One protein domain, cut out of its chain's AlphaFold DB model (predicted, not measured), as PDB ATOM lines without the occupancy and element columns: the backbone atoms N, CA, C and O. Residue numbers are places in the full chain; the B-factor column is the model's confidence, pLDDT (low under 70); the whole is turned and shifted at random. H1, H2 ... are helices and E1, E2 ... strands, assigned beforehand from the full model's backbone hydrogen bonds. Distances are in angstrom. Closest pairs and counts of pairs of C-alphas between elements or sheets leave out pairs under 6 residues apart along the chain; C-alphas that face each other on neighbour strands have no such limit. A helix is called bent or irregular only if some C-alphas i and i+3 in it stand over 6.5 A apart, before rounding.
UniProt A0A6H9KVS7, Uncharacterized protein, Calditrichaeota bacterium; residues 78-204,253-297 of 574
ATOM      1  N   VAL A  78     210.856 127.058 104.776       68.06
ATOM      2  CA  VAL A  78     211.780 126.146 105.469       68.06
ATOM      3  C   VAL A  78     211.251 124.734 105.316       68.06
ATOM      4  O   VAL A  78     210.121 124.447 105.708       68.06
ATOM      5  N   GLY A  79     212.063 123.852 104.749       72.50
ATOM      6  CA  GLY A  79     211.692 122.460 104.539       72.50
ATOM      7  C   GLY A  79     212.819 121.516 104.906       72.50
ATOM      8  O   GLY A  79     213.995 121.848 104.762       72.50
ATOM      9  N   LYS A  80     212.464 120.310 105.347       75.81
ATOM     10  CA  LYS A  80     213.420 119.217 105.508       75.81
ATOM     11  C   LYS A  80     213.333 118.303 104.300       75.81
ATOM     12  O   LYS A  80     212.274 117.768 103.971       75.81
ATOM     13  N   LEU A  81     214.465 118.117 103.633       78.06
ATOM     14  CA  LEU A  81     214.577 117.127 102.578       78.06
ATOM     15  C   LEU A  81     214.631 115.723 103.207       78.06
ATOM     16  O   LEU A  81     215.422 115.489 104.129       78.06
ATOM     17  N   PRO A  82     213.819 114.775 102.713       78.56
ATOM     18  CA  PRO A  82     213.759 113.421 103.220       78.56
ATOM     19  C   PRO A  82     215.060 112.696 102.895       78.56
ATOM     20  O   PRO A  82     215.658 112.865 101.826       78.56
ATOM     21  N   SER A  83     215.473 111.825 103.808       81.19
ATOM     22  CA  SER A  83     216.579 110.904 103.566       81.19
ATOM     23  C   SER A  83     216.099 109.758 102.679       81.19
ATOM     24  O   SER A  83     215.631 108.737 103.172       81.19
ATOM     25  N   GLN A  84     216.206 109.934 101.361       83.94
ATOM     26  CA  GLN A  84     215.856 108.911 100.366       83.94
ATOM     27  C   GLN A  84     216.917 107.806 100.275       83.94
ATOM     28  O   GLN A  84     216.623 106.693  99.847       83.94
ATOM     29  N   ASN A  85     218.149 108.109 100.682       87.25
ATOM     30  CA  ASN A  85     219.299 107.230 100.578       87.25
ATOM     31  C   ASN A  85     219.973 107.053 101.939       87.25
ATOM     32  O   ASN A  85     220.022 107.960 102.770       87.25
ATOM     33  N   THR A  86     220.556 105.879 102.149       89.81
ATOM     34  CA  THR A  86     221.274 105.524 103.372       89.81
ATOM     35  C   THR A  86     222.578 104.831 103.012       89.81
ATOM     36  O   THR A  86     222.620 103.988 102.120       89.81
ATOM     37  N   LEU A  87     223.648 105.186 103.721       91.38
ATOM     38  CA  LEU A  87     224.946 104.542 103.600       91.38
ATOM     39  C   LEU A  87     225.419 104.105 104.988       91.38
ATOM     40  O   LEU A  87     225.613 104.922 105.897       91.38
ATOM     41  N   SER A  88     225.558 102.791 105.173       92.44
ATOM     42  CA  SER A  88     226.084 102.216 106.413       92.44
ATOM     43  C   SER A  88     227.599 102.435 106.510       92.44
ATOM     44  O   SER A  88     228.274 102.614 105.499       92.44
ATOM     45  N   LYS A  89     228.158 102.383 107.728       92.44
ATOM     46  CA  LYS A  89     229.619 102.452 107.923       92.44
ATOM     47  C   LYS A  89     230.353 101.355 107.145       92.44
ATOM     48  O   LYS A  89     231.376 101.634 106.537       92.44
ATOM     49  N   LYS A  90     229.803 100.135 107.141       92.25
ATOM     50  CA  LYS A  90     230.381  98.980 106.444       92.25
ATOM     51  C   LYS A  90     230.402  99.197 104.929       92.25
ATOM     52  O   LYS A  90     231.457  99.071 104.327       92.25
ATOM     53  N   ALA A  91     229.278  99.619 104.348       92.19
ATOM     54  CA  ALA A  91     229.186  99.894 102.915       92.19
ATOM     55  C   ALA A  91     230.097 101.060 102.486       92.19
ATOM     56  O   ALA A  91     230.722 100.999 101.432       92.19
ATOM     57  N   PHE A  92     230.225 102.105 103.315       93.31
ATOM     58  CA  PHE A  92     231.195 103.174 103.070       93.31
ATOM     59  C   PHE A  92     232.635 102.645 103.093       93.31
ATOM     60  O   PHE A  92     233.403 102.932 102.178       93.31
ATOM     61  N   GLN A  93     232.994 101.845 104.098       91.75
ATOM     62  CA  GLN A  93     234.327 101.255 104.204       91.75
ATOM     63  C   GLN A  93     234.654 100.351 103.007       91.75
ATOM     64  O   GLN A  93     235.756 100.433 102.484       91.75
ATOM     65  N   GLU A  94     233.697  99.546 102.539       92.38
ATOM     66  CA  GLU A  94     233.832  98.698 101.341       92.38
ATOM     67  C   GLU A  94     233.930  99.510 100.040       92.38
ATOM     68  O   GLU A  94     234.484  99.036  99.051       92.38
ATOM     69  N   SER A  95     233.413 100.743 100.032       92.31
ATOM     70  CA  SER A  95     233.531 101.651  98.887       92.31
ATOM     71  C   SER A  95     234.921 102.281  98.753       92.31
ATOM     72  O   SER A  95     235.224 102.860  97.709       92.31
ATOM     73  N   LEU A  96     235.748 102.191  99.800       92.56
ATOM     74  CA  LEU A  96     237.134 102.637  99.805       92.56
ATOM     75  C   LEU A  96     238.067 101.455  99.538       92.56
ATOM     76  O   LEU A  96     237.840 100.340  99.998       92.56
ATOM     77  N   SER A  97     239.150 101.713  98.813       91.19
ATOM     78  CA  SER A  97     240.177 100.716  98.527       91.19
ATOM     79  C   SER A  97     241.546 101.235  98.944       91.19
ATOM     80  O   SER A  97     241.964 102.329  98.561       91.19
ATOM     81  N   THR A  98     242.236 100.407  99.717       89.75
ATOM     82  CA  THR A  98     243.617 100.582 100.156       89.75
ATOM     83  C   THR A  98     244.380  99.292  99.821       89.75
ATOM     84  O   THR A  98     243.820  98.197  99.840       89.75
ATOM     85  N   LYS A  99     245.644  99.420  99.434       83.81
ATOM     86  CA  LYS A  99     246.645  98.364  99.249       83.81
ATOM     87  C   LYS A  99     247.479  98.142 100.512       83.81
ATOM     88  O   LYS A  99     247.599  97.005 100.953       83.81
ATOM     89  N   SER A 100     248.057  99.210 101.063       81.56
ATOM     90  CA  SER A 100     249.077  99.146 102.126       81.56
ATOM     91  C   SER A 100     248.646  99.836 103.420       81.56
ATOM     92  O   SER A 100     249.334  99.745 104.435       81.56
ATOM     93  N   SER A 101     247.503 100.517 103.391       86.62
ATOM     94  CA  SER A 101     246.935 101.222 104.536       86.62
ATOM     95  C   SER A 101     245.695 100.508 105.087       86.62
ATOM     96  O   SER A 101     244.926  99.895 104.352       86.62
ATOM     97  N   GLU A 102     245.450 100.639 106.387       90.44
ATOM     98  CA  GLU A 102     244.254 100.154 107.074       90.44
ATOM     99  C   GLU A 102     243.370 101.325 107.516       90.44
ATOM    100  O   GLU A 102     243.847 102.317 108.071       90.44
ATOM    101  N   ILE A 103     242.055 101.186 107.341       91.94
ATOM    102  CA  ILE A 103     241.072 102.140 107.868       91.94
ATOM    103  C   ILE A 103     240.741 101.762 109.315       91.94
ATOM    104  O   ILE A 103     240.209 100.684 109.584       91.94
ATOM    105  N   LYS A 104     241.020 102.664 110.259       92.12
ATOM    106  CA  LYS A 104     240.722 102.517 111.693       92.12
ATOM    107  C   LYS A 104     239.815 103.637 112.183       92.12
ATOM    108  O   LYS A 104     239.687 104.682 111.555       92.12
ATOM    109  N   LYS A 105     239.177 103.408 113.338       91.19
ATOM    110  CA  LYS A 105     238.349 104.403 114.048       91.19
ATOM    111  C   LYS A 105     237.292 105.079 113.154       91.19
ATOM    112  O   LYS A 105     237.055 106.272 113.279       91.19
ATOM    113  N   LEU A 106     236.643 104.320 112.263       94.06
ATOM    114  CA  LEU A 106     235.592 104.855 111.395       94.06
ATOM    115  C   LEU A 106     234.370 105.297 112.214       94.06
ATOM    116  O   LEU A 106     233.602 104.495 112.771       94.06
ATOM    117  N   THR A 107     234.148 106.601 112.240       94.44
ATOM    118  CA  THR A 107     232.971 107.220 112.835       94.44
ATOM    119  C   THR A 107     232.037 107.719 111.742       94.44
ATOM    120  O   THR A 107     232.441 107.972 110.613       94.44
ATOM    121  N   ARG A 108     230.743 107.774 112.062       94.19
ATOM    122  CA  ARG A 108     229.720 108.352 111.192       94.19
ATOM    123  C   ARG A 108     228.923 109.301 112.053       94.19
ATOM    124  O   ARG A 108     228.211 108.839 112.946       94.19
ATOM    125  N   THR A 109     229.060 110.587 111.794       92.94
ATOM    126  CA  THR A 109     228.240 111.622 112.412       92.94
ATOM    127  C   THR A 109     227.187 112.077 111.410       92.94
ATOM    128  O   THR A 109     227.355 111.949 110.198       92.94
ATOM    129  N   THR A 110     226.042 112.533 111.907       90.25
ATOM    130  CA  THR A 110     225.006 113.129 111.058       90.25
ATOM    131  C   THR A 110     225.037 114.623 111.300       90.25
ATOM    132  O   THR A 110     224.899 115.050 112.444       90.25
ATOM    133  N   LYS A 111     225.229 115.401 110.236       86.44
ATOM    134  CA  LYS A 111     225.117 116.859 110.269       86.44
ATOM    135  C   LYS A 111     223.936 117.291 109.411       86.44
ATOM    136  O   LYS A 111     223.604 116.632 108.423       86.44
ATOM    137  N   LEU A 112     223.288 118.370 109.828       82.69
ATOM    138  CA  LEU A 112     222.298 119.063 109.018       82.69
ATOM    139  C   LEU A 112     223.034 120.153 108.245       82.69
ATOM    140  O   LEU A 112     223.619 121.045 108.853       82.69
ATOM    141  N   ASN A 113     223.022 120.034 106.921       84.56
ATOM    142  CA  ASN A 113     223.497 121.072 106.015       84.56
ATOM    143  C   ASN A 113     222.282 121.733 105.370       84.56
ATOM    144  O   ASN A 113     221.215 121.124 105.283       84.56
ATOM    145  N   TYR A 114     222.451 122.954 104.878       82.25
ATOM    146  CA  TYR A 114     221.354 123.728 104.311       82.25
ATOM    147  C   TYR A 114     221.651 124.081 102.862       82.25
ATOM    148  O   TYR A 114     222.781 124.407 102.500       82.25
ATOM    149  N   GLU A 115     220.626 123.983 102.029       85.94
ATOM    150  CA  GLU A 115     220.622 124.506 100.674       85.94
ATOM    151  C   GLU A 115     219.705 125.722 100.630       85.94
ATOM    152  O   GLU A 115     218.549 125.649 101.053       85.94
ATOM    153  N   LEU A 116     220.222 126.830 100.109       87.06
ATOM    154  CA  LEU A 116     219.437 128.030  99.856       87.06
ATOM    155  C   LEU A 116     219.086 128.096  98.377       87.06
ATOM    156  O   LEU A 116     219.948 127.898  97.521       87.06
ATOM    157  N   ILE A 117     217.831 128.394  98.068       86.69
ATOM    158  CA  ILE A 117     217.378 128.609  96.693       86.69
ATOM    159  C   ILE A 117     216.734 129.985  96.620       86.69
ATOM    160  O   ILE A 117     215.711 130.221  97.257       86.69
ATOM    161  N   PHE A 118     217.322 130.878  95.827       87.19
ATOM    162  CA  PHE A 118     216.799 132.214  95.565       87.19
ATOM    163  C   PHE A 118     216.221 132.273  94.156       87.19
ATOM    164  O   PHE A 118     216.927 132.004  93.184       87.19
ATOM    165  N   ASN A 119     214.946 132.632  94.039       84.56
ATOM    166  CA  ASN A 119     214.284 132.782  92.748       84.56
ATOM    167  C   ASN A 119     214.172 134.262  92.397       84.56
ATOM    168  O   ASN A 119     213.594 135.040  93.155       84.56
ATOM    169  N   PHE A 120     214.693 134.638  91.234       87.00
ATOM    170  CA  PHE A 120     214.742 136.009  90.750       87.00
ATOM    171  C   PHE A 120     213.932 136.183  89.468       87.00
ATOM    172  O   PHE A 120     213.966 135.339  88.568       87.00
ATOM    173  N   LYS A 121     213.277 137.337  89.364       86.62
ATOM    174  CA  LYS A 121     212.813 137.914  88.106       86.62
ATOM    175  C   LYS A 121     213.883 138.844  87.561       86.62
ATOM    176  O   LYS A 121     214.259 139.793  88.242       86.62
ATOM    177  N   ALA A 122     214.337 138.583  86.343       90.19
ATOM    178  CA  ALA A 122     215.174 139.486  85.572       90.19
ATOM    179  C   ALA A 122     214.305 140.201  84.532       90.19
ATOM    180  O   ALA A 122     213.813 139.573  83.596       90.19
ATOM    181  N   THR A 123     214.103 141.503  84.715       89.06
ATOM    182  CA  THR A 123     213.355 142.365  83.792       89.06
ATOM    183  C   THR A 123     214.348 143.058  82.869       89.06
ATOM    184  O   THR A 123     215.145 143.872  83.330       89.06
ATOM    185  N   PHE A 124     214.303 142.759  81.576       89.31
ATOM    186  CA  PHE A 124     215.117 143.420  80.560       89.31
ATOM    187  C   PHE A 124     214.318 144.585  79.975       89.31
ATOM    188  O   PHE A 124     213.197 144.393  79.503       89.31
ATOM    189  N   VAL A 125     214.883 145.791  80.029       89.50
ATOM    190  CA  VAL A 125     214.243 147.035  79.584       89.50
ATOM    191  C   VAL A 125     215.137 147.727  78.564       89.50
ATOM    192  O   VAL A 125     216.285 148.055  78.856       89.50
ATOM    193  N   SER A 126     214.597 147.945  77.370       90.19
ATOM    194  CA  SER A 126     215.221 148.666  76.259       90.19
ATOM    195  C   SER A 126     214.116 149.337  75.427       90.19
ATOM    196  O   SER A 126     213.206 149.939  76.002       90.19
ATOM    197  N   ASP A 127     214.151 149.201  74.098       85.19
ATOM    198  CA  ASP A 127     213.025 149.524  73.222       85.19
ATOM    199  C   ASP A 127     211.827 148.595  73.475       85.19
ATOM    200  O   ASP A 127     210.673 148.993  73.327       85.19
ATOM    201  N   GLU A 128     212.113 147.381  73.944       83.38
ATOM    202  CA  GLU A 128     211.138 146.405  74.418       83.38
ATOM    203  C   GLU A 128     211.360 146.074  75.902       83.38
ATOM    204  O   GLU A 128     212.461 146.230  76.445       83.38
ATOM    205  N   LYS A 129     210.300 145.585  76.558       82.81
ATOM    206  CA  LYS A 129     210.335 145.072  77.932       82.81
ATOM    207  C   LYS A 129     209.940 143.598  77.958       82.81
ATOM    208  O   LYS A 129     208.859 143.249  77.483       82.81
ATOM    209  N   PHE A 130     210.766 142.752  78.568       78.94
ATOM    210  CA  PHE A 130     210.437 141.342  78.798       78.94
ATOM    211  C   PHE A 130     211.067 140.794  80.083       78.94
ATOM    212  O   PHE A 130     212.068 141.312  80.574       78.94
ATOM    213  N   ASP A 131     210.483 139.710  80.600       81.19
ATOM    214  CA  ASP A 131     210.838 139.130  81.900       81.19
ATOM    215  C   ASP A 131     211.364 137.698  81.748       81.19
ATOM    216  O   ASP A 131     210.731 136.856  81.109       81.19
ATOM    217  N   GLU A 132     212.466 137.366  82.409       83.56
ATOM    218  CA  GLU A 132     212.964 135.995  82.546       83.56
ATOM    219  C   GLU A 132     213.092 135.605  84.026       83.56
ATOM    220  O   GLU A 132     213.176 136.456  84.909       83.56
ATOM    221  N   LEU A 133     213.076 134.300  84.309       82.44
ATOM    222  CA  LEU A 133     213.082 133.766  85.672       82.44
ATOM    223  C   LEU A 133     214.255 132.823  85.888       82.44
ATOM    224  O   LEU A 133     214.477 131.897  85.099       82.44
ATOM    225  N   TYR A 134     214.957 133.042  86.993       86.94
ATOM    226  CA  TYR A 134     216.200 132.365  87.332       86.94
ATOM    227  C   TYR A 134     216.176 131.863  88.769       86.94
ATOM    228  O   TYR A 134     215.638 132.527  89.652       86.94
ATOM    229  N   SER A 135     216.800 130.712  89.003       87.44
ATOM    230  CA  SER A 135     217.055 130.180  90.341       87.44
ATOM    231  C   SER A 135     218.555 130.162  90.599       87.44
ATOM    232  O   SER A 135     219.327 129.674  89.772       87.44
ATOM    233  N   VAL A 136     218.965 130.667  91.760       91.19
ATOM    234  CA  VAL A 136     220.329 130.545  92.277       91.19
ATOM    235  C   VAL A 136     220.295 129.613  93.476       91.19
ATOM    236  O   VAL A 136     219.742 129.945  94.522       91.19
ATOM    237  N   LYS A 137     220.871 128.425  93.303       89.62
ATOM    238  CA  LYS A 137     220.960 127.381  94.322       89.62
ATOM    239  C   LYS A 137     222.347 127.406  94.954       89.62
ATOM    240  O   LYS A 137     223.337 127.252  94.241       89.62
ATOM    241  N   LEU A 138     222.409 127.582  96.269       90.12
ATOM    242  CA  LEU A 138     223.634 127.611  97.061       90.12
ATOM    243  C   LEU A 138     223.702 126.383  97.969       90.12
ATOM    244  O   LEU A 138     222.791 126.149  98.763       90.12
ATOM    245  N   PHE A 139     224.795 125.628  97.885       84.31
ATOM    246  CA  PHE A 139     225.073 124.498  98.770       84.31
ATOM    247  C   PHE A 139     226.579 124.382  99.016       84.31
ATOM    248  O   PHE A 139     227.341 124.323  98.053       84.31
ATOM    249  N   GLU A 140     227.003 124.348 100.286       74.31
ATOM    250  CA  GLU A 140     228.423 124.230 100.683       74.31
ATOM    251  C   GLU A 140     229.342 125.200  99.905       74.31
ATOM    252  O   GLU A 140     230.322 124.795  99.284       74.31
ATOM    253  N   GLU A 141     228.972 126.488  99.880       72.06
ATOM    254  CA  GLU A 141     229.670 127.581  99.167       72.06
ATOM    255  C   GLU A 141     229.714 127.481  97.633       72.06
ATOM    256  O   GLU A 141     230.313 128.320  96.961       72.06
ATOM    257  N   LYS A 142     229.038 126.496  97.035       81.50
ATOM    258  CA  LYS A 142     228.894 126.389  95.581       81.50
ATOM    259  C   LYS A 142     227.557 126.961  95.143       81.50
ATOM    260  O   LYS A 142     226.511 126.554  95.648       81.50
ATOM    261  N   ALA A 143     227.598 127.859  94.163       88.06
ATOM    262  CA  ALA A 143     226.413 128.393  93.513       88.06
ATOM    263  C   ALA A 143     226.161 127.707  92.169       88.06
ATOM    264  O   ALA A 143     227.079 127.495  91.374       88.06
ATOM    265  N   LYS A 144     224.900 127.396  91.889       89.69
ATOM    266  CA  LYS A 144     224.435 126.949  90.577       89.69
ATOM    267  C   LYS A 144     223.285 127.843  90.137       89.69
ATOM    268  O   LYS A 144     222.300 127.974  90.858       89.69
ATOM    269  N   VAL A 145     223.411 128.416  88.943       89.50
ATOM    270  CA  VAL A 145     222.344 129.190  88.299       89.50
ATOM    271  C   VAL A 145     221.652 128.318  87.256       89.50
ATOM    272  O   VAL A 145     222.313 127.651  86.456       89.50
ATOM    273  N   SER A 146     220.325 128.318  87.254       83.50
ATOM    274  CA  SER A 146     219.507 127.662  86.232       83.50
ATOM    275  C   SER A 146     218.275 128.504  85.893       83.50
ATOM    276  O   SER A 146     217.902 129.424  86.627       83.50
ATOM    277  N   LYS A 147     217.632 128.203  84.754       78.56
ATOM    278  CA  LYS A 147     216.244 128.640  84.543       78.56
ATOM    279  C   LYS A 147     215.378 127.980  85.611       78.56
ATOM    280  O   LYS A 147     215.648 126.836  85.959       78.56
ATOM    281  N   ILE A 148     214.393 128.724  86.113       69.81
ATOM    282  CA  ILE A 148     213.655 128.403  87.341       69.81
ATOM    283  C   ILE A 148     213.372 126.904  87.548       69.81
ATOM    284  O   ILE A 148     212.728 126.257  86.722       69.81
ATOM    285  N   GLU A 149     213.840 126.373  88.676       56.78
ATOM    286  CA  GLU A 149     213.565 125.009  89.131       56.78
ATOM    287  C   GLU A 149     212.656 125.099  90.362       56.78
ATOM    288  O   GLU A 149     213.103 125.451  91.453       56.78
ATOM    289  N   PHE A 150     211.369 124.782  90.208       53.69
ATOM    290  CA  PHE A 150     210.516 124.567  91.373       53.69
ATOM    291  C   PHE A 150     210.853 123.209  91.985       53.69
ATOM    292  O   PHE A 150     210.807 122.178  91.309       53.69
ATOM    293  N   VAL A 151     211.188 123.195  93.275       52.41
ATOM    294  CA  VAL A 151     211.315 121.945  94.026       52.41
ATOM    295  C   VAL A 151     209.936 121.291  94.049       52.41
ATOM    296  O   VAL A 151     208.978 121.887  94.533       52.41
ATOM    297  N   LYS A 152     209.813 120.083  93.485       52.09
ATOM    298  CA  LYS A 152     208.559 119.321  93.539       52.09
ATOM    299  C   LYS A 152     208.191 119.084  95.007       52.09
ATOM    300  O   LYS A 152     208.917 118.376  95.708       52.09
ATOM    301  N   ASN A 153     207.067 119.655  95.439       49.75
ATOM    302  CA  ASN A 153     206.561 119.583  96.815       49.75
ATOM    303  C   ASN A 153     206.404 118.141  97.338       49.75
ATOM    304  O   ASN A 153     206.493 117.917  98.539       49.75
ATOM    305  N   GLU A 154     206.256 117.150  96.452       47.09
ATOM    306  CA  GLU A 154     206.114 115.723  96.786       47.09
ATOM    307  C   GLU A 154     207.266 115.141  97.627       47.09
ATOM    308  O   GLU A 154     207.119 114.079  98.227       47.09
ATOM    309  N   LYS A 155     208.429 115.802  97.653       51.16
ATOM    310  CA  LYS A 155     209.645 115.318  98.316       51.16
ATOM    311  C   LYS A 155     210.074 116.172  99.507       51.16
ATOM    312  O   LYS A 155     211.254 116.144  99.821       51.16
ATOM    313  N   VAL A 156     209.207 116.956 100.142       57.06
ATOM    314  CA  VAL A 156     209.583 117.760 101.321       57.06
ATOM    315  C   VAL A 156     208.738 117.311 102.510       57.06
ATOM    316  O   VAL A 156     207.516 117.420 102.476       57.06
ATOM    317  N   GLU A 157     209.377 116.765 103.549       53.03
ATOM    318  CA  GLU A 157     208.691 116.408 104.796       53.03
ATOM    319  C   GLU A 157     208.385 117.702 105.566       53.03
ATOM    320  O   GLU A 157     209.307 118.448 105.893       53.03
ATOM    321  N   GLU A 158     207.092 117.959 105.796       50.34
ATOM    322  CA  GLU A 158     206.503 119.057 106.582       50.34
ATOM    323  C   GLU A 158     207.237 120.414 106.514       50.34
ATOM    324  O   GLU A 158     208.165 120.709 107.272       50.34
ATOM    325  N   LEU A 159     206.712 121.299 105.658       50.97
ATOM    326  CA  LEU A 159     206.976 122.740 105.654       50.97
ATOM    327  C   LEU A 159     206.412 123.385 106.927       50.97
ATOM    328  O   LEU A 159     205.383 124.057 106.908       50.97
ATOM    329  N   THR A 160     207.041 123.151 108.076       47.41
ATOM    330  CA  THR A 160     206.692 123.928 109.264       47.41
ATOM    331  C   THR A 160     207.333 125.302 109.130       47.41
ATOM    332  O   THR A 160     208.558 125.406 109.048       47.41
ATOM    333  N   HIS A 161     206.516 126.360 109.135       45.69
ATOM    334  CA  HIS A 161     206.952 127.723 109.446       45.69
ATOM    335  C   HIS A 161     207.498 127.741 110.882       45.69
ATOM    336  O   HIS A 161     206.838 128.184 111.817       45.69
ATOM    337  N   ARG A 162     208.672 127.156 111.103       47.81
ATOM    338  CA  ARG A 162     209.407 127.257 112.355       47.81
ATOM    339  C   ARG A 162     210.626 128.112 112.103       47.81
ATOM    340  O   ARG A 162     211.288 127.979 111.073       47.81
ATOM    341  N   ASP A 163     210.927 128.960 113.076       47.06
ATOM    342  CA  ASP A 163     212.248 129.540 113.245       47.06
ATOM    343  C   ASP A 163     213.266 128.410 113.332       47.06
ATOM    344  O   ASP A 163     213.558 127.860 114.394       47.06
ATOM    345  N   SER A 164     213.805 128.015 112.185       51.81
ATOM    346  CA  SER A 164     215.054 127.293 112.159       51.81
ATOM    347  C   SER A 164     216.096 128.315 112.611       51.81
ATOM    348  O   SER A 164     216.562 129.118 111.803       51.81
ATOM    349  N   GLY A 165     216.446 128.322 113.904       55.19
ATOM    350  CA  GLY A 165     217.599 129.042 114.485       55.19
ATOM    351  C   GLY A 165     218.948 128.517 113.971       55.19
ATOM    352  O   GLY A 165     219.917 128.381 114.703       55.19
ATOM    353  N   VAL A 166     218.941 128.130 112.705       63.78
ATOM    354  CA  VAL A 166     219.905 127.385 111.915       63.78
ATOM    355  C   VAL A 166     220.825 128.336 111.166       63.78
ATOM    356  O   VAL A 166     222.004 128.047 111.002       63.78
ATOM    357  N   ILE A 167     220.261 129.449 110.704       74.94
ATOM    358  CA  ILE A 167     220.932 130.474 109.922       74.94
ATOM    359  C   ILE A 167     220.429 131.826 110.418       74.94
ATOM    360  O   ILE A 167     219.233 132.000 110.664       74.94
ATOM    361  N   SER A 168     221.351 132.762 110.622       80.06
ATOM    362  CA  SER A 168     220.997 134.116 111.048       80.06
ATOM    363  C   SER A 168     220.467 134.939 109.873       80.06
ATOM    364  O   SER A 168     220.792 134.666 108.719       80.06
ATOM    365  N   GLU A 169     219.679 135.976 110.155       77.75
ATOM    366  CA  GLU A 169     219.197 136.909 109.129       77.75
ATOM    367  C   GLU A 169     220.360 137.570 108.374       77.75
ATOM    368  O   GLU A 169     220.377 137.557 107.146       77.75
ATOM    369  N   ALA A 170     221.402 138.000 109.093       83.06
ATOM    370  CA  ALA A 170     222.622 138.553 108.502       83.06
ATOM    371  C   ALA A 170     223.324 137.569 107.544       83.06
ATOM    372  O   ALA A 170     223.881 137.964 106.521       83.06
ATOM    373  N   GLU A 171     223.296 136.270 107.852       84.38
ATOM    374  CA  GLU A 171     223.858 135.251 106.968       84.38
ATOM    375  C   GLU A 171     222.983 135.034 105.726       84.38
ATOM    376  O   GLU A 171     223.518 134.922 104.624       84.38
ATOM    377  N   ILE A 172     221.651 135.048 105.861       82.94
ATOM    378  CA  ILE A 172     220.737 135.017 104.706       82.94
ATOM    379  C   ILE A 172     220.987 136.227 103.800       82.94
ATOM    380  O   ILE A 172     221.093 136.051 102.588       82.94
ATOM    381  N   GLU A 173     221.123 137.429 104.363       85.88
ATOM    382  CA  GLU A 173     221.427 138.655 103.615       85.88
ATOM    383  C   GLU A 173     222.760 138.549 102.866       85.88
ATOM    384  O   GLU A 173     222.824 138.837 101.668       85.88
ATOM    385  N   ALA A 174     223.813 138.057 103.526       89.69
ATOM    386  CA  ALA A 174     225.109 137.831 102.890       89.69
ATOM    387  C   ALA A 174     225.013 136.815 101.737       89.69
ATOM    388  O   ALA A 174     225.581 137.023 100.660       89.69
ATOM    389  N   LYS A 175     224.259 135.724 101.921       90.56
ATOM    390  CA  LYS A 175     224.029 134.718 100.873       90.56
ATOM    391  C   LYS A 175     223.151 135.251  99.738       90.56
ATOM    392  O   LYS A 175     223.395 134.898  98.586       90.56
ATOM    393  N   LEU A 176     222.180 136.119 100.022       90.00
ATOM    394  CA  LEU A 176     221.365 136.806  99.018       90.00
ATOM    395  C   LEU A 176     222.214 137.763  98.175       90.00
ATOM    396  O   LEU A 176     222.078 137.783  96.950       90.00
ATOM    397  N   PHE A 177     223.113 138.519  98.810       91.62
ATOM    398  CA  PHE A 177     224.069 139.375  98.112       91.62
ATOM    399  C   PHE A 177     224.941 138.547  97.159       91.62
ATOM    400  O   PHE A 177     224.960 138.803  95.955       91.62
ATOM    401  N   PHE A 178     225.544 137.465  97.662       93.06
ATOM    402  CA  PHE A 178     226.343 136.546  96.849       93.06
ATOM    403  C   PHE A 178     225.543 135.906  95.700       93.06
ATOM    404  O   PHE A 178     226.033 135.787  94.573       93.06
ATOM    405  N   ALA A 179     224.291 135.509  95.947       92.44
ATOM    406  CA  ALA A 179     223.408 134.973  94.914       92.44
ATOM    407  C   ALA A 179     223.099 136.014  93.827       92.44
ATOM    408  O   ALA A 179     223.059 135.675  92.642       92.44
ATOM    409  N   THR A 180     222.929 137.277  94.223       93.25
ATOM    410  CA  THR A 180     222.691 138.397  93.308       93.25
ATOM    411  C   THR A 180     223.906 138.641  92.417       93.25
ATOM    412  O   THR A 180     223.753 138.679  91.198       93.25
ATOM    413  N   GLU A 181     225.115 138.716  92.983       94.50
ATOM    414  CA  GLU A 181     226.360 138.853  92.206       94.50
ATOM    415  C   GLU A 181     226.578 137.664  91.260       94.50
ATOM    416  O   GLU A 181     226.921 137.832  90.087       94.50
ATOM    417  N   THR A 182     226.318 136.445  91.740       94.38
ATOM    418  CA  THR A 182     226.411 135.230  90.919       94.38
ATOM    419  C   THR A 182     225.465 135.306  89.719       94.38
ATOM    420  O   THR A 182     225.863 134.994  88.593       94.38
ATOM    421  N   LEU A 183     224.216 135.732  89.936       94.38
ATOM    422  CA  LEU A 183     223.240 135.878  88.860       94.38
ATOM    423  C   LEU A 183     223.632 136.992  87.885       94.38
ATOM    424  O   LEU A 183     223.539 136.785  86.680       94.38
ATOM    425  N   GLN A 184     224.109 138.139  88.374       93.56
ATOM    426  CA  GLN A 184     224.599 139.226  87.520       93.56
ATOM    427  C   GLN A 184     225.704 138.730  86.581       93.56
ATOM    428  O   GLN A 184     225.600 138.899  85.366       93.56
ATOM    429  N   ASN A 185     226.700 138.027  87.127       92.94
ATOM    430  CA  ASN A 185     227.797 137.452  86.352       92.94
ATOM    431  C   ASN A 185     227.311 136.422  85.322       92.94
ATOM    432  O   ASN A 185     227.778 136.409  84.182       92.94
ATOM    433  N   TYR A 186     226.351 135.572  85.700       93.12
ATOM    434  CA  TYR A 186     225.731 134.608  84.791       93.12
ATOM    435  C   TYR A 186     224.990 135.296  83.632       93.12
ATOM    436  O   TYR A 186     225.073 134.857  82.481       93.12
ATOM    437  N   LEU A 187     224.290 136.395  83.918       93.38
ATOM    438  CA  LEU A 187     223.518 137.138  82.926       93.38
ATOM    439  C   LEU A 187     224.385 137.953  81.966       93.38
ATOM    440  O   LEU A 187     223.906 138.247  80.879       93.38
ATOM    441  N   THR A 188     225.653 138.249  82.268       91.69
ATOM    442  CA  THR A 188     226.545 139.028  81.384       91.69
ATOM    443  C   THR A 188     226.554 138.522  79.939       91.69
ATOM    444  O   THR A 188     226.423 139.305  78.993       91.69
ATOM    445  N   LYS A 189     226.639 137.196  79.745       89.69
ATOM    446  CA  LYS A 189     226.587 136.594  78.404       89.69
ATOM    447  C   LYS A 189     225.228 136.822  77.738       89.69
ATOM    448  O   LYS A 189     225.175 137.219  76.577       89.69
ATOM    449  N   ARG A 190     224.138 136.599  78.477       89.19
ATOM    450  CA  ARG A 190     222.763 136.772  77.994       89.19
ATOM    451  C   ARG A 190     222.476 138.229  77.620       89.19
ATOM    452  O   ARG A 190     221.939 138.486  76.548       89.19
ATOM    453  N   THR A 191     222.897 139.173  78.456       91.69
ATOM    454  CA  THR A 191     222.804 140.618  78.218       91.69
ATOM    455  C   THR A 191     223.566 141.017  76.956       91.69
ATOM    456  O   THR A 191     223.023 141.746  76.136       91.69
ATOM    457  N   SER A 192     224.763 140.461  76.732       89.69
ATOM    458  CA  SER A 192     225.558 140.725  75.520       89.69
ATOM    459  C   SER A 192     224.885 140.225  74.234       89.69
ATOM    460  O   SER A 192     225.054 140.810  73.165       89.69
ATOM    461  N   GLU A 193     224.147 139.113  74.301       90.38
ATOM    462  CA  GLU A 193     223.375 138.597  73.162       90.38
ATOM    463  C   GLU A 193     222.206 139.530  72.824       90.38
ATOM    464  O   GLU A 193     222.038 139.896  71.662       90.38
ATOM    465  N   ILE A 194     221.457 139.968  73.839       88.94
ATOM    466  CA  ILE A 194     220.323 140.891  73.682       88.94
ATOM    467  C   ILE A 194     220.805 142.259  73.185       88.94
ATOM    468  O   ILE A 194     220.208 142.837  72.281       88.94
ATOM    469  N   GLU A 195     221.919 142.762  73.717       90.81
ATOM    470  CA  GLU A 195     222.492 144.052  73.329       90.81
ATOM    471  C   GLU A 195     222.817 144.110  71.830       90.81
ATOM    472  O   GLU A 195     222.553 145.121  71.185       90.81
ATOM    473  N   LYS A 196     223.300 143.016  71.229       90.50
ATOM    474  CA  LYS A 196     223.535 142.955  69.774       90.50
ATOM    475  C   LYS A 196     222.251 143.145  68.969       90.50
ATOM    476  O   LYS A 196     222.271 143.821  67.939       90.50
ATOM    477  N   GLU A 197     221.149 142.549  69.417       89.94
ATOM    478  CA  GLU A 197     219.847 142.690  68.762       89.94
ATOM    479  C   GLU A 197     219.300 144.113  68.922       89.94
ATOM    480  O   GLU A 197     218.886 144.724  67.934       89.94
ATOM    481  N   VAL A 198     219.388 144.673  70.130       90.69
ATOM    482  CA  VAL A 198     218.979 146.052  70.437       90.69
ATOM    483  C   VAL A 198     219.798 147.065  69.624       90.69
ATOM    484  O   VAL A 198     219.231 147.972  69.017       90.69
ATOM    485  N   LEU A 199     221.120 146.886  69.519       89.50
ATOM    486  CA  LEU A 199     222.000 147.746  68.718       89.50
ATOM    487  C   LEU A 199     221.675 147.689  67.223       89.50
ATOM    488  O   LEU A 199     221.734 148.713  66.537       89.50
ATOM    489  N   LYS A 200     221.312 146.509  66.708       90.56
ATOM    490  CA  LYS A 200     220.872 146.366  65.318       90.56
ATOM    491  C   LYS A 200     219.597 147.176  65.068       90.56
ATOM    492  O   LYS A 200     219.561 147.948  64.109       90.56
ATOM    493  N   ARG A 201     218.592 147.051  65.944       90.75
ATOM    494  CA  ARG A 201     217.340 147.825  65.857       90.75
ATOM    495  C   ARG A 201     217.591 149.330  65.985       90.75
ATOM    496  O   ARG A 201     217.103 150.096  65.155       90.75
ATOM    497  N   LEU A 202     218.456 149.747  66.913       91.38
ATOM    498  CA  LEU A 202     218.877 151.144  67.066       91.38
ATOM    499  C   LEU A 202     219.489 151.698  65.773       91.38
ATOM    500  O   LEU A 202     219.133 152.794  65.340       91.38
ATOM    501  N   TYR A 203     220.403 150.961  65.133       90.12
ATOM    502  CA  TYR A 203     221.025 151.400  63.883       90.12
ATOM    503  C   TYR A 203     219.992 151.583  62.763       90.12
ATOM    504  O   TYR A 203     220.015 152.594  62.054       90.12
ATOM    505  N   GLU A 204     219.071 150.630  62.613       91.81
ATOM    506  CA  GLU A 204     217.989 150.694  61.627       91.81
ATOM    507  C   GLU A 204     217.068 151.901  61.885       91.81
ATOM    508  O   GLU A 204     216.784 152.669  60.956       91.81
ATOM    509  N   LYS A 253     218.807 147.836  80.121       91.81
ATOM    510  CA  LYS A 253     218.845 147.760  81.581       91.81
ATOM    511  C   LYS A 253     218.270 146.432  82.034       91.81
ATOM    512  O   LYS A 253     217.307 145.946  81.448       91.81
ATOM    513  N   VAL A 254     218.851 145.867  83.087       92.31
ATOM    514  CA  VAL A 254     218.366 144.631  83.701       92.31
ATOM    515  C   VAL A 254     218.042 144.912  85.159       92.31
ATOM    516  O   VAL A 254     218.920 145.303  85.923       92.31
ATOM    517  N   GLU A 255     216.786 144.719  85.541       91.69
ATOM    518  CA  GLU A 255     216.330 144.849  86.924       91.69
ATOM    519  C   GLU A 255     216.138 143.455  87.520       91.69
ATOM    520  O   GLU A 255     215.399 142.635  86.969       91.69
ATOM    521  N   LEU A 256     216.800 143.184  88.645       91.38
ATOM    522  CA  LEU A 256     216.672 141.925  89.375       91.38
ATOM    523  C   LEU A 256     215.748 142.117  90.576       91.38
ATOM    524  O   LEU A 256     215.996 142.968  91.425       91.38
ATOM    525  N   GLN A 257     214.702 141.302  90.660       87.94
ATOM    526  CA  GLN A 257     213.768 141.284  91.782       87.94
ATOM    527  C   GLN A 257     213.734 139.882  92.392       87.94
ATOM    528  O   GLN A 257     213.421 138.917  91.695       87.94
ATOM    529  N   LEU A 258     214.028 139.763  93.690       86.00
ATOM    530  CA  LEU A 258     213.814 138.519  94.430       86.00
ATOM    531  C   LEU A 258     212.303 138.251  94.530       86.00
ATOM    532  O   LEU A 258     211.546 139.122  94.950       86.00
ATOM    533  N   ILE A 259     211.873 137.057  94.123       79.25
ATOM    534  CA  ILE A 259     210.471 136.619  94.198       79.25
ATOM    535  C   ILE A 259     210.240 135.798  95.465       79.25
ATOM    536  O   ILE A 259     209.240 135.975  96.149       79.25
ATOM    537  N   SER A 260     211.151 134.872  95.755       77.56
ATOM    538  CA  SER A 260     211.019 133.931  96.866       77.56
ATOM    539  C   SER A 260     212.386 133.381  97.253       77.56
ATOM    540  O   SER A 260     213.241 133.217  96.373       77.56
ATOM    541  N   PHE A 261     212.545 132.970  98.507       80.38
ATOM    542  CA  PHE A 261     213.685 132.167  98.939       80.38
ATOM    543  C   PHE A 261     213.240 130.903  99.686       80.38
ATOM    544  O   PHE A 261     212.192 130.874 100.335       80.38
ATOM    545  N   GLN A 262     214.044 129.847  99.580       80.38
ATOM    546  CA  GLN A 262     213.811 128.565 100.243       80.38
ATOM    547  C   GLN A 262     215.053 128.162 101.033       80.38
ATOM    548  O   GLN A 262     216.168 128.284 100.523       80.38
ATOM    549  N   LEU A 263     214.849 127.661 102.249       81.62
ATOM    550  CA  LEU A 263     215.872 127.075 103.107       81.62
ATOM    551  C   LEU A 263     215.560 125.588 103.273       81.62
ATOM    552  O   LEU A 263     214.603 125.210 103.946       81.62
ATOM    553  N   LEU A 264     216.368 124.743 102.644       81.06
ATOM    554  CA  LEU A 264     216.166 123.302 102.639       81.06
ATOM    555  C   LEU A 264     217.232 122.625 103.487       81.06
ATOM    556  O   LEU A 264     218.399 122.558 103.098       81.06
ATOM    557  N   GLU A 265     216.834 122.094 104.638       81.88
ATOM    558  CA  GLU A 265     217.723 121.290 105.467       81.88
ATOM    559  C   GLU A 265     217.876 119.897 104.855       81.88
ATOM    560  O   GLU A 265     216.893 119.243 104.501       81.88
ATOM    561  N   ARG A 266     219.105 119.396 104.776       84.19
ATOM    562  CA  ARG A 266     219.393 118.022 104.376       84.19
ATOM    563  C   ARG A 266     220.330 117.349 105.356       84.19
ATOM    564  O   ARG A 266     221.278 117.941 105.868       84.19
ATOM    565  N   LYS A 267     220.079 116.065 105.585       87.19
ATOM    566  CA  LYS A 267     220.953 115.224 106.402       87.19
ATOM    567  C   LYS A 267     222.139 114.772 105.555       87.19
ATOM    568  O   LYS A 267     221.959 114.126 104.521       87.19
ATOM    569  N   VAL A 268     223.343 115.077 106.024       89.81
ATOM    570  CA  VAL A 268     224.607 114.636 105.430       89.81
ATOM    571  C   VAL A 268     225.336 113.765 106.443       89.81
ATOM    572  O   VAL A 268     225.597 114.176 107.579       89.81
ATOM    573  N   TYR A 269     225.672 112.542 106.046       93.50
ATOM    574  CA  TYR A 269     226.535 111.680 106.845       93.50
ATOM    575  C   TYR A 269     227.985 112.096 106.627       93.50
ATOM    576  O   TYR A 269     228.462 112.078 105.499       93.50
ATOM    577  N   HIS A 270     228.675 112.460 107.701       93.75
ATOM    578  CA  HIS A 270     230.111 112.709 107.694       93.75
ATOM    579  C   HIS A 270     230.822 111.473 108.233       93.75
ATOM    580  O   HIS A 270     230.477 110.967 109.307       93.75
ATOM    581  N   PHE A 271     231.780 110.974 107.466       94.88
ATOM    582  CA  PHE A 271     232.609 109.834 107.811       94.88
ATOM    583  C   PHE A 271     234.010 110.328 108.122       94.88
ATOM    584  O   PHE A 271     234.727 110.729 107.212       94.88
ATOM    585  N   ASP A 272     234.389 110.266 109.393       94.94
ATOM    586  CA  ASP A 272     235.737 110.587 109.850       94.94
ATOM    587  C   ASP A 272     236.436 109.288 110.248       94.94
ATOM    588  O   ASP A 272     235.892 108.485 111.021       94.94
ATOM    589  N   PHE A 273     237.623 109.052 109.700       94.56
ATOM    590  CA  PHE A 273     238.385 107.829 109.921       94.56
ATOM    591  C   PHE A 273     239.887 108.084 109.911       94.56
ATOM    592  O   PHE A 273     240.379 109.069 109.368       94.56
ATOM    593  N   HIS A 274     240.623 107.169 110.530       93.50
ATOM    594  CA  HIS A 274     242.072 107.200 110.589       93.50
ATOM    595  C   HIS A 274     242.611 106.240 109.537       93.50
ATOM    596  O   HIS A 274     242.353 105.037 109.601       93.50
ATOM    597  N   LEU A 275     243.358 106.761 108.574       93.06
ATOM    598  CA  LEU A 275     244.118 105.943 107.646       93.06
ATOM    599  C   LEU A 275     245.476 105.652 108.285       93.06
ATOM    600  O   LEU A 275     246.251 106.578 108.533       93.06
ATOM    601  N   LYS A 276     245.732 104.384 108.610       90.25
ATOM    602  CA  LYS A 276     246.961 103.931 109.264       90.25
ATOM    603  C   LYS A 276     247.781 103.064 108.312       90.25
ATOM    604  O   LYS A 276     247.320 102.002 107.915       90.25
ATOM    605  N   SER A 277     248.999 103.490 108.007       85.69
ATOM    606  CA  SER A 277     250.032 102.654 107.383       85.69
ATOM    607  C   SER A 277     250.938 102.045 108.471       85.69
ATOM    608  O   SER A 277     250.684 102.220 109.667       85.69
ATOM    609  N   SER A 278     251.989 101.321 108.083       77.12
ATOM    610  CA  SER A 278     252.933 100.638 108.986       77.12
ATOM    611  C   SER A 278     253.413 101.527 110.144       77.12
ATOM    612  O   SER A 278     253.379 101.108 111.302       77.12
ATOM    613  N   THR A 279     253.778 102.778 109.852       79.50
ATOM    614  CA  THR A 279     254.327 103.745 110.825       79.50
ATOM    615  C   THR A 279     253.571 105.076 110.877       79.50
ATOM    616  O   THR A 279     253.847 105.911 111.741       79.50
ATOM    617  N   LEU A 280     252.599 105.289 109.987       86.44
ATOM    618  CA  LEU A 280     251.953 106.586 109.771       86.44
ATOM    619  C   LEU A 280     250.456 106.523 110.046       86.44
ATOM    620  O   LEU A 280     249.812 105.505 109.814       86.44
ATOM    621  N   GLU A 281     249.891 107.635 110.504       89.69
ATOM    622  CA  GLU A 281     248.456 107.788 110.731       89.69
ATOM    623  C   GLU A 281     248.018 109.188 110.290       89.69
ATOM    624  O   GLU A 281     248.712 110.173 110.565       89.69
ATOM    625  N   LYS A 282     246.881 109.274 109.592       93.50
ATOM    626  CA  LYS A 282     246.263 110.535 109.161       93.50
ATOM    627  C   LYS A 282     244.744 110.464 109.276       93.50
ATOM    628  O   LYS A 282     244.144 109.448 108.931       93.50
ATOM    629  N   ASN A 283     244.128 111.553 109.725       93.88
ATOM    630  CA  ASN A 283     242.674 111.675 109.800       93.88
ATOM    631  C   ASN A 283     242.124 112.134 108.454       93.88
ATOM    632  O   ASN A 283     242.584 113.137 107.911       93.88
ATOM    633  N   ILE A 284     241.140 111.404 107.945       94.62
ATOM    634  CA  ILE A 284     240.514 111.619 106.647       94.62
ATOM    635  C   ILE A 284     239.009 111.757 106.853       94.62
ATOM    636  O   ILE A 284     238.424 111.053 107.682       94.62
ATOM    637  N   SER A 285     238.391 112.648 106.082       93.25
ATOM    638  CA  SER A 285     236.950 112.868 106.093       93.25
ATOM    639  C   SER A 285     236.335 112.652 104.709       93.25
ATOM    640  O   SER A 285     236.957 112.895 103.674       93.25
ATOM    641  N   ALA A 286     235.100 112.166 104.700       94.19
ATOM    642  CA  ALA A 286     234.253 112.021 103.521       94.19
ATOM    643  C   ALA A 286     232.804 112.359 103.889       94.19
ATOM    644  O   ALA A 286     232.424 112.292 105.062       94.19
ATOM    645  N   SER A 287     231.972 112.699 102.905       93.12
ATOM    646  CA  SER A 287     230.569 113.051 103.153       93.12
ATOM    647  C   SER A 287     229.613 112.344 102.201       93.12
ATOM    648  O   SER A 287     229.927 112.117 101.038       93.12
ATOM    649  N   PHE A 288     228.433 111.975 102.691       93.75
ATOM    650  CA  PHE A 288     227.369 111.353 101.909       93.75
ATOM    651  C   PHE A 288     226.065 112.119 102.090       93.75
ATOM    652  O   PHE A 288     225.548 112.233 103.206       93.75
ATOM    653  N   ASP A 289     225.521 112.622 100.990       89.31
ATOM    654  CA  ASP A 289     224.250 113.335 100.972       89.31
ATOM    655  C   ASP A 289     223.089 112.326 100.900       89.31
ATOM    656  O   ASP A 289     222.924 111.590  99.926       89.31
ATOM    657  N   THR A 290     222.271 112.280 101.959       88.81
ATOM    658  CA  THR A 290     221.167 111.308 102.071       88.81
ATOM    659  C   THR A 290     219.987 111.615 101.146       88.81
ATOM    660  O   THR A 290     219.129 110.755 100.951       88.81
ATOM    661  N   PHE A 291     219.925 112.807 100.551       85.50
ATOM    662  CA  PHE A 291     218.850 113.180  99.638       85.50
ATOM    663  C   PHE A 291     219.130 112.687  98.216       85.50
ATOM    664  O   PHE A 291     218.311 111.974  97.641       85.50
ATOM    665  N   ASN A 292     220.299 113.016  97.659       84.75
ATOM    666  CA  ASN A 292     220.664 112.643  96.283       84.75
ATOM    667  C   ASN A 292     221.518 111.363  96.185       84.75
ATOM    668  O   ASN A 292     221.756 110.889  95.077       84.75
ATOM    669  N   GLY A 293     221.981 110.811  97.312       88.25
ATOM    670  CA  GLY A 293     222.809 109.605  97.349       88.25
ATOM    671  C   GLY A 293     224.254 109.822  96.892       88.25
ATOM    672  O   GLY A 293     224.959 108.855  96.605       88.25
ATOM    673  N   LYS A 294     224.715 111.072  96.790       90.75
ATOM    674  CA  LYS A 294     226.069 111.395  96.342       90.75
ATOM    675  C   LYS A 294     227.068 111.194  97.477       90.75
ATOM    676  O   LYS A 294     226.984 111.853  98.514       90.75
ATOM    677  N   LEU A 295     228.046 110.321  97.240       93.12
ATOM    678  CA  LEU A 295     229.224 110.153  98.083       93.12
ATOM    679  C   LEU A 295     230.362 111.047  97.575       93.12
ATOM    680  O   LEU A 295     230.780 110.948  96.423       93.12
ATOM    681  N   THR A 296     230.857 111.912  98.447       93.06
ATOM    682  CA  THR A 296     232.011 112.782  98.236       93.06
ATOM    683  C   THR A 296     233.220 112.103  98.865       93.06
ATOM    684  O   THR A 296     233.343 112.043 100.090       93.06
ATOM    685  N   TYR A 297     234.094 111.565  98.018       94.75
ATOM    686  CA  TYR A 297     235.330 110.925  98.456       94.75
ATOM    687  C   TYR A 297     236.391 111.950  98.885       94.75
ATOM    688  O   TYR A 297     236.314 113.115  98.481       94.75
TER     689      TYR A 297
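What this domain is: This is residues 78 to 204 and 253 to 297 of the 574 residues of an uncharacterized protein of Calditrichaeota bacterium (UniProt A0A6H9KVS7). Two long antiparallel strands, E2 and E5, run side by side as a twisted ribbon, widened in one half by E3 next to E2 and E4 next to E3, and in the other half by E6 next to E5. Helix H2 is bent: its first arm, H2a, packs on one face of the E2, E3 and E4 part and its second arm, H2b, only grazes the sheet, while the short helix H1 is on the opposite face, toward the E6 half. The printed part has 172 residues, with two named helices and six named strands; along the chain E1 is followed by H1, then by E2, E3 and E4, then by H2, and then by E5 and E6; the branched sheet is mixed, with E1 and E5 parallel and its other neighbour pairs, E2 and E3, E2 and E5, E3 and E4, E5 and E6, antiparallel, and the class is mixed, helices and strands. The whole is loose, with a radius of gyration of the C-alphas of 22.1 A, and elongated, spanning 77 by 39 by 30 A.

How they stand to each other: Start with E2, residues 102 to 125, and E5, residues 253 to 276, antiparallel neighbours at 173 degrees; look for N 113 and O 266, 2.9 A apart. E2 bends by 88 degrees at residue 105, and E5 by 77 degrees at residue 260. On the other side of E2 from E5 is E3, residues 129 to 139, with N 120 and O 134 at 2.8 A. E4, residues 142 to 147, is next, with N 137 and O 144 at 2.9 A; E2, E3 and E4 form a meander, each strand the antiparallel neighbour of the one before. E5 has three neighbours: E1, residues 78 to 80, parallel to it with N 265 and O 79 at 2.9 A, and E6, residues 281 to 289, antiparallel with N 271 and O 286 at 2.8 A, lie on one side of it, and E2 on the other side. H2, residues 169 to 204, was assigned as one helix by its hydrogen bonds but is bent: C-alphas 186 and 189 are 6.7 A apart, and its arms H2a, residues 169 to 186, and H2b, residues 189 to 204, stand at a steep tilt of 51 degrees. H2a is on the sheet; its closest C-alphas to E3 are Ala 179 and Val 136, 6.0 A, and to E4 Leu 183 and Val 145, 6.8 A. H2b only grazes the sheet, with residues 191 to 195. H1, residues 89 to 95, is on the opposite face from H2a, at a height over the sheet of 8.6 A; it is only just over E5, with 3 of its 7 C-alphas falling on it, and runs across the strands, at 82 degrees to E5 on the local plane. Every O i to N i+4 pair is within hydrogen-bond range in H1 and H2a, and 11 of 12 are in H2b.

Where its parts are: Find C-alpha 102 at (244.254, 100.154, 107.074); from there E2 runs 62.1 A to C-alpha 125 at (214.243, 147.035, 79.584). E5 measures 59.0 A, E3 32.8 A, E6 26.7 A, H2a 25.3 A and H2b 23.5 A. E4, H1 and E1 are shorter. E6 ends at C-alpha 289, at (224.250, 113.335, 100.972).

The domain as a whole: The C-alphas of Glu 204 and Ser 278 are the two farthest apart, 77.3 A. Residues 205 to 252 are not printed, and C-alphas 204 and 253 are 20.2 A apart across this cut. The link from E4 to H2, residues 148 to 168, is long; there and at residue 78 look for low confidence, with pLDDT under 70 at residue 78 and residues 148 to 166.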